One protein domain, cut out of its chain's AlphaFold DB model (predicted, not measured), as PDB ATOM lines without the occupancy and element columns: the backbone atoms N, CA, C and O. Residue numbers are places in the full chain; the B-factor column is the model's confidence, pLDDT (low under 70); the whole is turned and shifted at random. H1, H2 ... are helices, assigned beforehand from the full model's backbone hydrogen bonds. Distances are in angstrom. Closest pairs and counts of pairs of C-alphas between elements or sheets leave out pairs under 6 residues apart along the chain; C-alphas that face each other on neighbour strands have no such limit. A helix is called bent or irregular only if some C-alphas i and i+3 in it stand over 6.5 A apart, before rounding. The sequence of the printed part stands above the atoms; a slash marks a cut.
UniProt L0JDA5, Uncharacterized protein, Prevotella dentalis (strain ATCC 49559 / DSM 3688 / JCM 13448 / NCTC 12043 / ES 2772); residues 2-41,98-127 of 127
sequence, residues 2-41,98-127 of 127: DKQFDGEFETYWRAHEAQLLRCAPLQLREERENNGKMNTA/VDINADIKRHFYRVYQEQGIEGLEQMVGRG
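AT A GLANCE: This is residues 2 to 41 and 98 to 127 of the 127 residues of an uncharacterized protein of Prevotella dentalis (strain ATCC 49559 / DSM 3688 / JCM 13448 / NCTC 12043 / ES 2772) (UniProt L0JDA5). A sharply bent helix, H3, folds back into two arms; kinked H1 packs on the short arm H3b, and H2 packs on the beginning of the long arm H3a. Residues 36 to 41 stick out. The printed part has 70 residues with three named helices, H1, H2, H3, and no named strand: all helix, only just compact, close to loose, radius of gyration of the C-alphas 13.0 A, spans 43 by 30 by 20 A.

IN THESE COORDINATES: H1, residues 7 to 23, begins at C-alpha (254.489, 165.837, 160.325) and is irregular, C-alphas 15 and 18 being 8.4 A apart. H2 is residues 26 to 36. H3, residues 98 to 124, assigned as one helix by its hydrogen bonds, is bent, C-alphas 114 and 117 being 9.6 A apart: H3a, residues 98 to 114, measures 24.5 A from first to last C-alpha; H3b is residues 117 to 124, with C-alpha 124 at (256.808, 182.639, 169.656).

HOW THE PARTS SIT: H1 touches H3b, closest C-alphas Gln 19 and Val 124, 6.3 A. H2 touches residues 100 to 104 of H3a alone, closest C-alphas Arg 32 and Ile 100, 6.7 A. O i to N i+4 pairs are within hydrogen-bond range throughout H3a and H3b, 11 of 13 in H1, 6 of 7 in H2.

THE WHOLE: Residues 42 to 97 are not printed; the gap is 21.7 A. Residues 2 to 5, 31 to 41, 98, 126 and 127 are under 70.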
ATOM      1  N   ASP A   2     261.415 165.811 151.095       42.62
ATOM      2  CA  ASP A   2     262.299 165.306 152.149       42.62
ATOM      3  C   ASP A   2     261.491 165.133 153.437       42.62
ATOM      4  O   ASP A   2     261.073 166.109 154.059       42.62
ATOM      5  N   LYS A   3     261.225 163.882 153.818       50.94
ATOM      6  CA  LYS A   3     260.626 163.512 155.110       50.94
ATOM      7  C   LYS A   3     261.711 163.524 156.197       50.94
ATOM      8  O   LYS A   3     262.056 162.473 156.725       50.94
ATOM      9  N   GLN A   4     262.300 164.686 156.474       62.16
ATOM     10  CA  GLN A   4     263.338 164.810 157.508       62.16
ATOM     11  C   GLN A   4     262.769 165.177 158.891       62.16
ATOM     12  O   GLN A   4     263.457 165.001 159.891       62.16
ATOM     13  N   PHE A   5     261.523 165.655 158.958       69.44
ATOM     14  CA  PHE A   5     260.910 166.186 160.175       69.44
ATOM     15  C   PHE A   5     259.522 165.590 160.425       69.44
ATOM     16  O   PHE A   5     258.830 165.196 159.479       69.44
ATOM     17  N   ASP A   6     259.117 165.546 161.695       80.38
ATOM     18  CA  ASP A   6     257.797 165.060 162.098       80.38
ATOM     19  C   ASP A   6     256.674 165.880 161.455       80.38
ATOM     20  O   ASP A   6     256.759 167.104 161.325       80.38
ATOM     21  N   GLY A   7     255.597 165.201 161.048       82.00
ATOM     22  CA  GLY A   7     254.489 165.837 160.325       82.00
ATOM     23  C   GLY A   7     253.773 166.922 161.136       82.00
ATOM     24  O   GLY A   7     253.310 167.915 160.572       82.00
ATOM     25  N   GLU A   8     253.724 166.759 162.457       83.75
ATOM     26  CA  GLU A   8     253.164 167.741 163.387       83.75
ATOM     27  C   GLU A   8     254.026 169.014 163.437       83.75
ATOM     28  O   GLU A   8     253.515 170.118 163.238       83.75
ATOM     29  N   PHE A   9     255.348 168.859 163.567       84.25
ATOM     30  CA  PHE A   9     256.297 169.969 163.489       84.25
ATOM     31  C   PHE A   9     256.249 170.680 162.134       84.25
ATOM     32  O   PHE A   9     256.233 171.904 162.094       84.25
ATOM     33  N   GLU A  10     256.193 169.955 161.013       84.19
ATOM     34  CA  GLU A  10     256.086 170.571 159.680       84.19
ATOM     35  C   GLU A  10     254.812 171.401 159.520       84.19
ATOM     36  O   GLU A  10     254.832 172.475 158.915       84.19
ATOM     37  N   THR A  11     253.701 170.914 160.073       87.12
ATOM     38  CA  THR A  11     252.423 171.629 160.042       87.12
ATOM     39  C   THR A  11     252.517 172.911 160.865       87.12
ATOM     40  O   THR A  11     252.150 173.981 160.375       87.12
ATOM     41  N   TYR A  12     253.091 172.832 162.067       84.88
ATOM     42  CA  TYR A  12     253.314 173.996 162.920       84.88
ATOM     43  C   TYR A  12     254.302 174.994 162.299       84.88
ATOM     44  O   TYR A  12     254.027 176.194 162.261       84.88
ATOM     45  N   TRP A  13     255.417 174.498 161.755       83.88
ATOM     46  CA  TRP A  13     256.437 175.286 161.063       83.88
ATOM     47  C   TRP A  13     255.813 176.091 159.934       83.88
ATOM     48  O   TRP A  13     255.990 177.299 159.885       83.88
ATOM     49  N   ARG A  14     255.034 175.455 159.054       85.12
ATOM     50  CA  ARG A  14     254.374 176.150 157.938       85.12
ATOM     51  C   ARG A  14     253.374 177.207 158.399       85.12
ATOM     52  O   ARG A  14     253.226 178.218 157.721       85.12
ATOM     53  N   ALA A  15     252.698 176.985 159.525       86.69
ATOM     54  CA  ALA A  15     251.742 177.941 160.074       86.69
ATOM     55  C   ALA A  15     252.426 179.160 160.728       86.69
ATOM     56  O   ALA A  15     251.906 180.270 160.633       86.69
ATOM     57  N   HIS A  16     253.602 178.973 161.340       85.44
ATOM     58  CA  HIS A  16     254.274 179.993 162.160       85.44
ATOM     59  C   HIS A  16     255.671 180.392 161.656       85.44
ATOM     60  O   HIS A  16     256.421 181.060 162.367       85.44
ATOM     61  N   GLU A  17     256.033 180.034 160.420       80.06
ATOM     62  CA  GLU A  17     257.379 180.204 159.850       80.06
ATOM     63  C   GLU A  17     257.911 181.633 160.009       80.06
ATOM     64  O   GLU A  17     259.034 181.843 160.462       80.06
ATOM     65  N   ALA A  18     257.089 182.635 159.689       79.44
ATOM     66  CA  ALA A  18     257.484 184.037 159.781       79.44
ATOM     67  C   ALA A  18     257.803 184.476 161.222       79.44
ATOM     68  O   ALA A  18     258.707 185.283 161.433       79.44
ATOM     69  N   GLN A  19     257.081 183.952 162.213       81.19
ATOM     70  CA  GLN A  19     257.298 184.266 163.626       81.19
ATOM     71  C   GLN A  19     258.522 183.518 164.167       81.19
ATOM     72  O   GLN A  19     259.370 184.120 164.826       81.19
ATOM     73  N   LEU A  20     258.682 182.246 163.798       82.19
ATOM     74  CA  LEU A  20     259.842 181.428 164.161       82.19
ATOM     75  C   LEU A  20     261.140 181.995 163.575       82.19
ATOM     76  O   LEU A  20     262.140 182.104 164.279       82.19
ATOM     77  N   LEU A  21     261.125 182.471 162.327       80.31
ATOM     78  CA  LEU A  21     262.271 183.157 161.719       80.31
ATOM     79  C   LEU A  21     262.647 184.456 162.456       80.31
ATOM     80  O   LEU A  21     263.821 184.826 162.470       80.31
ATOM     81  N   ARG A  22     261.686 185.146 163.085       77.44
ATOM     82  CA  ARG A  22     261.946 186.340 163.916       77.44
ATOM     83  C   ARG A  22     262.466 185.979 165.306       77.44
ATOM     84  O   ARG A  22     263.278 186.726 165.849       77.44
ATOM     85  N   CYS A  23     262.052 184.838 165.843       78.38
ATOM     86  CA  CYS A  23     262.530 184.311 167.122       78.38
ATOM     87  C   CYS A  23     263.827 183.495 166.989       78.38
ATOM     88  O   CYS A  23     264.366 183.035 167.993       78.38
ATOM     89  N   ALA A  24     264.329 183.299 165.765       78.69
ATOM     90  CA  ALA A  24     265.559 182.562 165.521       78.69
ATOM     91  C   ALA A  24     266.757 183.207 166.253       78.69
ATOM     92  O   ALA A  24     266.780 184.433 166.427       78.69
ATOM     93  N   PRO A  25     267.768 182.409 166.653       77.00
ATOM     94  CA  PRO A  25     268.942 182.894 167.373       77.00
ATOM     95  C   PRO A  25     269.574 184.118 166.703       77.00
ATOM     96  O   PRO A  25     269.730 184.138 165.481       77.00
ATOM     97  N   LEU A  26     269.973 185.113 167.509       72.88
ATOM     98  CA  LEU A  26     270.476 186.409 167.027       72.88
ATOM     99  C   LEU A  26     271.589 186.244 165.979       72.88
ATOM    100  O   LEU A  26     271.563 186.897 164.944       72.88
ATOM    101  N   GLN A  27     272.494 185.287 166.207       73.19
ATOM    102  CA  GLN A  27     273.589 184.938 165.299       73.19
ATOM    103  C   GLN A  27     273.089 184.515 163.904       73.19
ATOM    104  O   GLN A  27     273.569 185.025 162.898       73.19
ATOM    105  N   LEU A  28     272.079 183.639 163.831       72.06
ATOM    106  CA  LEU A  28     271.509 183.154 162.565       72.06
ATOM    107  C   LEU A  28     270.639 184.220 161.882       72.06
ATOM    108  O   LEU A  28     270.596 184.295 160.652       72.06
ATOM    109  N   ARG A  29     269.961 185.071 162.665       73.00
ATOM    110  CA  ARG A  29     269.220 186.229 162.140       73.00
ATOM    111  C   ARG A  29     270.146 187.256 161.509       73.00
ATOM    112  O   ARG A  29     269.880 187.687 160.391       73.00
ATOM    113  N   GLU A  30     271.225 187.621 162.190       70.81
ATOM    114  CA  GLU A  30     272.219 188.556 161.664       70.81
ATOM    115  C   GLU A  30     272.921 187.983 160.433       70.81
ATOM    116  O   GLU A  30     273.106 188.698 159.451       70.81
ATOM    117  N   GLU A  31     273.252 186.689 160.428       66.94
ATOM    118  CA  GLU A  31     273.829 186.022 159.257       66.94
ATOM    119  C   GLU A  31     272.863 186.059 158.058       66.94
ATOM    120  O   GLU A  31     273.268 186.398 156.943       66.94
ATOM    121  N   ARG A  32     271.563 185.828 158.291       67.31
ATOM    122  CA  ARG A  32     270.502 185.939 157.273       67.31
ATOM    123  C   ARG A  32     270.314 187.372 156.768       67.31
ATOM    124  O   ARG A  32     270.211 187.581 155.560       67.31
ATOM    125  N   GLU A  33     270.278 188.362 157.657       68.44
ATOM    126  CA  GLU A  33     270.141 189.778 157.285       68.44
ATOM    127  C   GLU A  33     271.372 190.296 156.528       68.44
ATOM    128  O   GLU A  33     271.241 191.046 155.557       68.44
ATOM    129  N   ASN A  34     272.570 189.869 156.922       65.62
ATOM    130  CA  ASN A  34     273.820 190.242 156.263       65.62
ATOM    131  C   ASN A  34     274.042 189.499 154.936       65.62
ATOM    132  O   ASN A  34     274.794 189.984 154.083       65.62
ATOM    133  N   ASN A  35     273.359 188.370 154.714       61.00
ATOM    134  CA  ASN A  35     273.343 187.675 153.427       61.00
ATOM    135  C   ASN A  35     272.679 188.519 152.322       61.00
ATOM    136  O   ASN A  35     273.166 188.561 151.192       61.00
ATOM    137  N   GLY A  36     271.600 189.232 152.667       59.31
ATOM    138  CA  GLY A  36     270.842 190.072 151.734       59.31
ATOM    139  C   GLY A  36     271.500 191.413 151.392       59.31
ATOM    140  O   GLY A  36     271.138 192.036 150.397       59.31
ATOM    141  N   LYS A  37     272.474 191.865 152.188       65.12
ATOM    142  CA  LYS A  37     273.151 193.155 151.997       65.12
ATOM    143  C   LYS A  37     274.405 193.013 151.124       65.12
ATOM    144  O   LYS A  37     275.169 192.055 151.275       65.12
ATOM    145  N   MET A  38     274.660 194.010 150.267       60.41
ATOM    146  CA  MET A  38     275.910 194.161 149.494       60.41
ATOM    147  C   MET A  38     277.066 194.622 150.394       60.41
ATOM    148  O   MET A  38     277.592 195.725 150.268       60.41
ATOM    149  N   ASN A  39     277.439 193.771 151.344       64.94
ATOM    150  CA  ASN A  39     278.408 194.101 152.390       64.94
ATOM    151  C   ASN A  39     279.821 193.577 152.099       64.94
ATOM    152  O   ASN A  39     280.738 193.853 152.867       64.94
ATOM    153  N   THR A  40     280.016 192.808 151.024       62.69
ATOM    154  CA  THR A  40     281.313 192.197 150.698       62.69
ATOM    155  C   THR A  40     281.825 192.702 149.353       62.69
ATOM    156  O   THR A  40     281.045 192.894 148.424       62.69
ATOM    157  N   ALA A  41     283.143 192.870 149.206       65.94
ATOM    158  CA  ALA A  41     283.767 193.261 147.934       65.94
ATOM    159  C   ALA A  41     283.372 192.329 146.766       65.94
ATOM    160  O   ALA A  41     283.178 192.785 145.643       65.94
ATOM    161  N   VAL A  98     269.526 179.359 151.995       66.31
ATOM    162  CA  VAL A  98     268.912 178.031 152.091       66.31
ATOM    163  C   VAL A  98     269.546 177.218 153.220       66.31
ATOM    164  O   VAL A  98     268.817 176.618 154.006       66.31
ATOM    165  N   ASP A  99     270.873 177.259 153.355       70.94
ATOM    166  CA  ASP A  99     271.593 176.563 154.427       70.94
ATOM    167  C   ASP A  99     271.295 177.200 155.788       70.94
ATOM    168  O   ASP A  99     271.046 176.493 156.762       70.94
ATOM    169  N   ILE A 100     271.241 178.536 155.844       72.62
ATOM    170  CA  ILE A 100     270.903 179.283 157.064       72.62
ATOM    171  C   ILE A 100     269.469 178.960 157.505       72.62
ATOM    172  O   ILE A 100     269.236 178.647 158.670       72.62
ATOM    173  N   ASN A 101     268.500 178.969 156.582       75.00
ATOM    174  CA  ASN A 101     267.119 178.595 156.897       75.00
ATOM    175  C   ASN A 101     267.010 177.121 157.328       75.00
ATOM    176  O   ASN A 101     266.228 176.809 158.227       75.00
ATOM    177  N   ALA A 102     267.788 176.218 156.723       79.06
ATOM    178  CA  ALA A 102     267.830 174.813 157.124       79.06
ATOM    179  C   ALA A 102     268.399 174.641 158.542       79.06
ATOM    180  O   ALA A 102     267.848 173.871 159.330       79.06
ATOM    181  N   ASP A 103     269.447 175.387 158.895       80.31
ATOM    182  CA  ASP A 103     270.028 175.380 160.241       80.31
ATOM    183  C   ASP A 103     269.060 175.984 161.278       80.31
ATOM    184  O   ASP A 103     268.897 175.415 162.360       80.31
ATOM    185  N   ILE A 104     268.322 177.052 160.935       82.38
ATOM    186  CA  ILE A 104     267.243 177.593 161.786       82.38
ATOM    187  C   ILE A 104     266.147 176.540 161.999       82.38
ATOM    188  O   ILE A 104     265.728 176.298 163.132       82.38
ATOM    189  N   LYS A 105     265.697 175.875 160.930       83.06
ATOM    190  CA  LYS A 105     264.658 174.843 161.023       83.06
ATOM    191  C   LYS A 105     265.108 173.661 161.884       83.06
ATOM    192  O   LYS A 105     264.339 173.196 162.721       83.06
ATOM    193  N   ARG A 106     266.364 173.218 161.753       84.25
ATOM    194  CA  ARG A 106     266.953 172.182 162.622       84.25
ATOM    195  C   ARG A 106     267.028 172.616 164.083       84.25
ATOM    196  O   ARG A 106     266.789 171.789 164.957       84.25
ATOM    197  N   HIS A 107     267.351 173.880 164.351       84.44
ATOM    198  CA  HIS A 107     267.374 174.410 165.713       84.44
ATOM    199  C   HIS A 107     265.994 174.294 166.372       84.44
ATOM    200  O   HIS A 107     265.880 173.702 167.442       84.44
ATOM    201  N   PHE A 108     264.938 174.762 165.701       83.62
ATOM    202  CA  PHE A 108     263.571 174.643 166.221       83.62
ATOM    203  C   PHE A 108     263.076 173.198 166.282       83.62
ATOM    204  O   PHE A 108     262.346 172.846 167.202       83.62
ATOM    205  N   TYR A 109     263.512 172.336 165.364       84.62
ATOM    206  CA  TYR A 109     263.198 170.915 165.452       84.62
ATOM    207  C   TYR A 109     263.816 170.260 166.696       84.62
ATOM    208  O   TYR A 109     263.161 169.457 167.351       84.62
ATOM    209  N   ARG A 110     265.038 170.646 167.088       84.81
ATOM    210  CA  ARG A 110     265.652 170.175 168.341       84.81
ATOM    211  C   ARG A 110     264.858 170.625 169.570       84.81
ATOM    212  O   ARG A 110     264.612 169.816 170.453       84.81
ATOM    213  N   VAL A 111     264.417 171.883 169.595       84.12
ATOM    214  CA  VAL A 111     263.549 172.399 170.671       84.12
ATOM    215  C   VAL A 111     262.244 171.603 170.736       84.12
ATOM    216  O   VAL A 111     261.825 171.207 171.818       84.12
ATOM    217  N   TYR A 112     261.636 171.312 169.583       85.06
ATOM    218  CA  TYR A 112     260.442 170.474 169.502       85.06
ATOM    219  C   TYR A 112     260.686 169.051 170.025       85.06
ATOM    220  O   TYR A 112     259.848 168.521 170.745       85.06
ATOM    221  N   GLN A 113     261.837 168.439 169.737       84.69
ATOM    222  CA  GLN A 113     262.172 167.115 170.276       84.69
ATOM    223  C   GLN A 113     262.338 167.108 171.803       84.69
ATOM    224  O   GLN A 113     262.050 166.099 172.441       84.69
ATOM    225  N   GLU A 114     262.806 168.210 172.392       84.44
ATOM    226  CA  GLU A 114     263.050 168.312 173.836       84.44
ATOM    227  C   GLU A 114     261.809 168.758 174.629       84.44
ATOM    228  O   GLU A 114     261.638 168.344 175.774       84.44
ATOM    229  N   GLN A 115     260.959 169.611 174.048       84.06
ATOM    230  CA  GLN A 115     259.883 170.322 174.761       84.06
ATOM    231  C   GLN A 115     258.512 170.250 174.065       84.06
ATOM    232  O   GLN A 115     257.538 170.812 174.565       84.06
ATOM    233  N   GLY A 116     258.409 169.588 172.912       84.56
ATOM    234  CA  GLY A 116     257.186 169.542 172.111       84.56
ATOM    235  C   GLY A 116     256.787 170.904 171.531       84.56
ATOM    236  O   GLY A 116     257.595 171.830 171.423       84.56
ATOM    237  N   ILE A 117     255.514 171.033 171.142       84.25
ATOM    238  CA  ILE A 117     254.957 172.285 170.591       84.25
ATOM    239  C   ILE A 117     254.966 173.409 171.634       84.25
ATOM    240  O   ILE A 117     255.211 174.560 171.284       84.25
ATOM    241  N   GLU A 118     254.774 173.083 172.915       82.50
ATOM    242  CA  GLU A 118     254.734 174.070 174.002       82.50
ATOM    243  C   GLU A 118     256.036 174.882 174.100       82.50
ATOM    244  O   GLU A 118     256.006 176.092 174.336       82.50
ATOM    245  N   GLY A 119     257.189 174.247 173.853       80.56
ATOM    246  CA  GLY A 119     258.481 174.935 173.793       80.56
ATOM    247  C   GLY A 119     258.582 175.929 172.632       80.56
ATOM    248  O   GLY A 119     259.165 177.004 172.786       80.56
ATOM    249  N   LEU A 120     257.972 175.616 171.484       82.44
ATOM    250  CA  LEU A 120     257.903 176.529 170.338       82.44
ATOM    251  C   LEU A 120     256.958 177.702 170.616       82.44
ATOM    252  O   LEU A 120     257.312 178.852 170.352       82.44
ATOM    253  N   GLU A 121     255.792 177.434 171.204       82.75
ATOM    254  CA  GLU A 121     254.814 178.464 171.567       82.75
ATOM    255  C   GLU A 121     255.359 179.444 172.606       82.75
ATOM    256  O   GLU A 121     255.130 180.646 172.486       82.75
ATOM    257  N   GLN A 122     256.148 178.982 173.580       81.56
ATOM    258  CA  GLN A 122     256.807 179.877 174.538       81.56
ATOM    259  C   GLN A 122     257.815 180.826 173.880       81.56
ATOM    260  O   GLN A 122     257.994 181.950 174.351       81.56
ATOM    261  N   MET A 123     258.493 180.388 172.817       75.94
ATOM    262  CA  MET A 123     259.438 181.233 172.083       75.94
ATOM    263  C   MET A 123     258.709 182.230 171.187       75.94
ATOM    264  O   MET A 123     259.079 183.400 171.157       75.94
ATOM    265  N   VAL A 124     257.645 181.789 170.514       78.25
ATOM    266  CA  VAL A 124     256.808 182.639 169.656       78.25
ATOM    267  C   VAL A 124     256.011 183.658 170.475       78.25
ATOM    268  O   VAL A 124     255.927 184.815 170.085       78.25
ATOM    269  N   GLY A 125     255.474 183.268 171.632       70.69
ATOM    270  CA  GLY A 125     254.705 184.144 172.522       70.69
ATOM    271  C   GLY A 125     255.542 185.173 173.290       70.69
ATOM    272  O   GLY A 125     254.975 186.052 173.937       70.69
ATOM    273  N   ARG A 126     256.879 185.075 173.241       59.66
ATOM    274  CA  ARG A 126     257.819 186.029 173.857       59.66
ATOM    275  C   ARG A 126     258.434 187.034 172.872       59.66
ATOM    276  O   ARG A 126     259.084 187.967 173.344       59.66
ATOM    277  N   GLY A 127     258.294 186.824 171.560       52.56
ATOM    278  CA  GLY A 127     258.883 187.656 170.497       52.56
ATOM    279  C   GLY A 127     257.933 188.702 169.929       52.56
ATOM    280  O   GLY A 127     258.451 189.735 169.444       52.56
TER     281      GLY A 127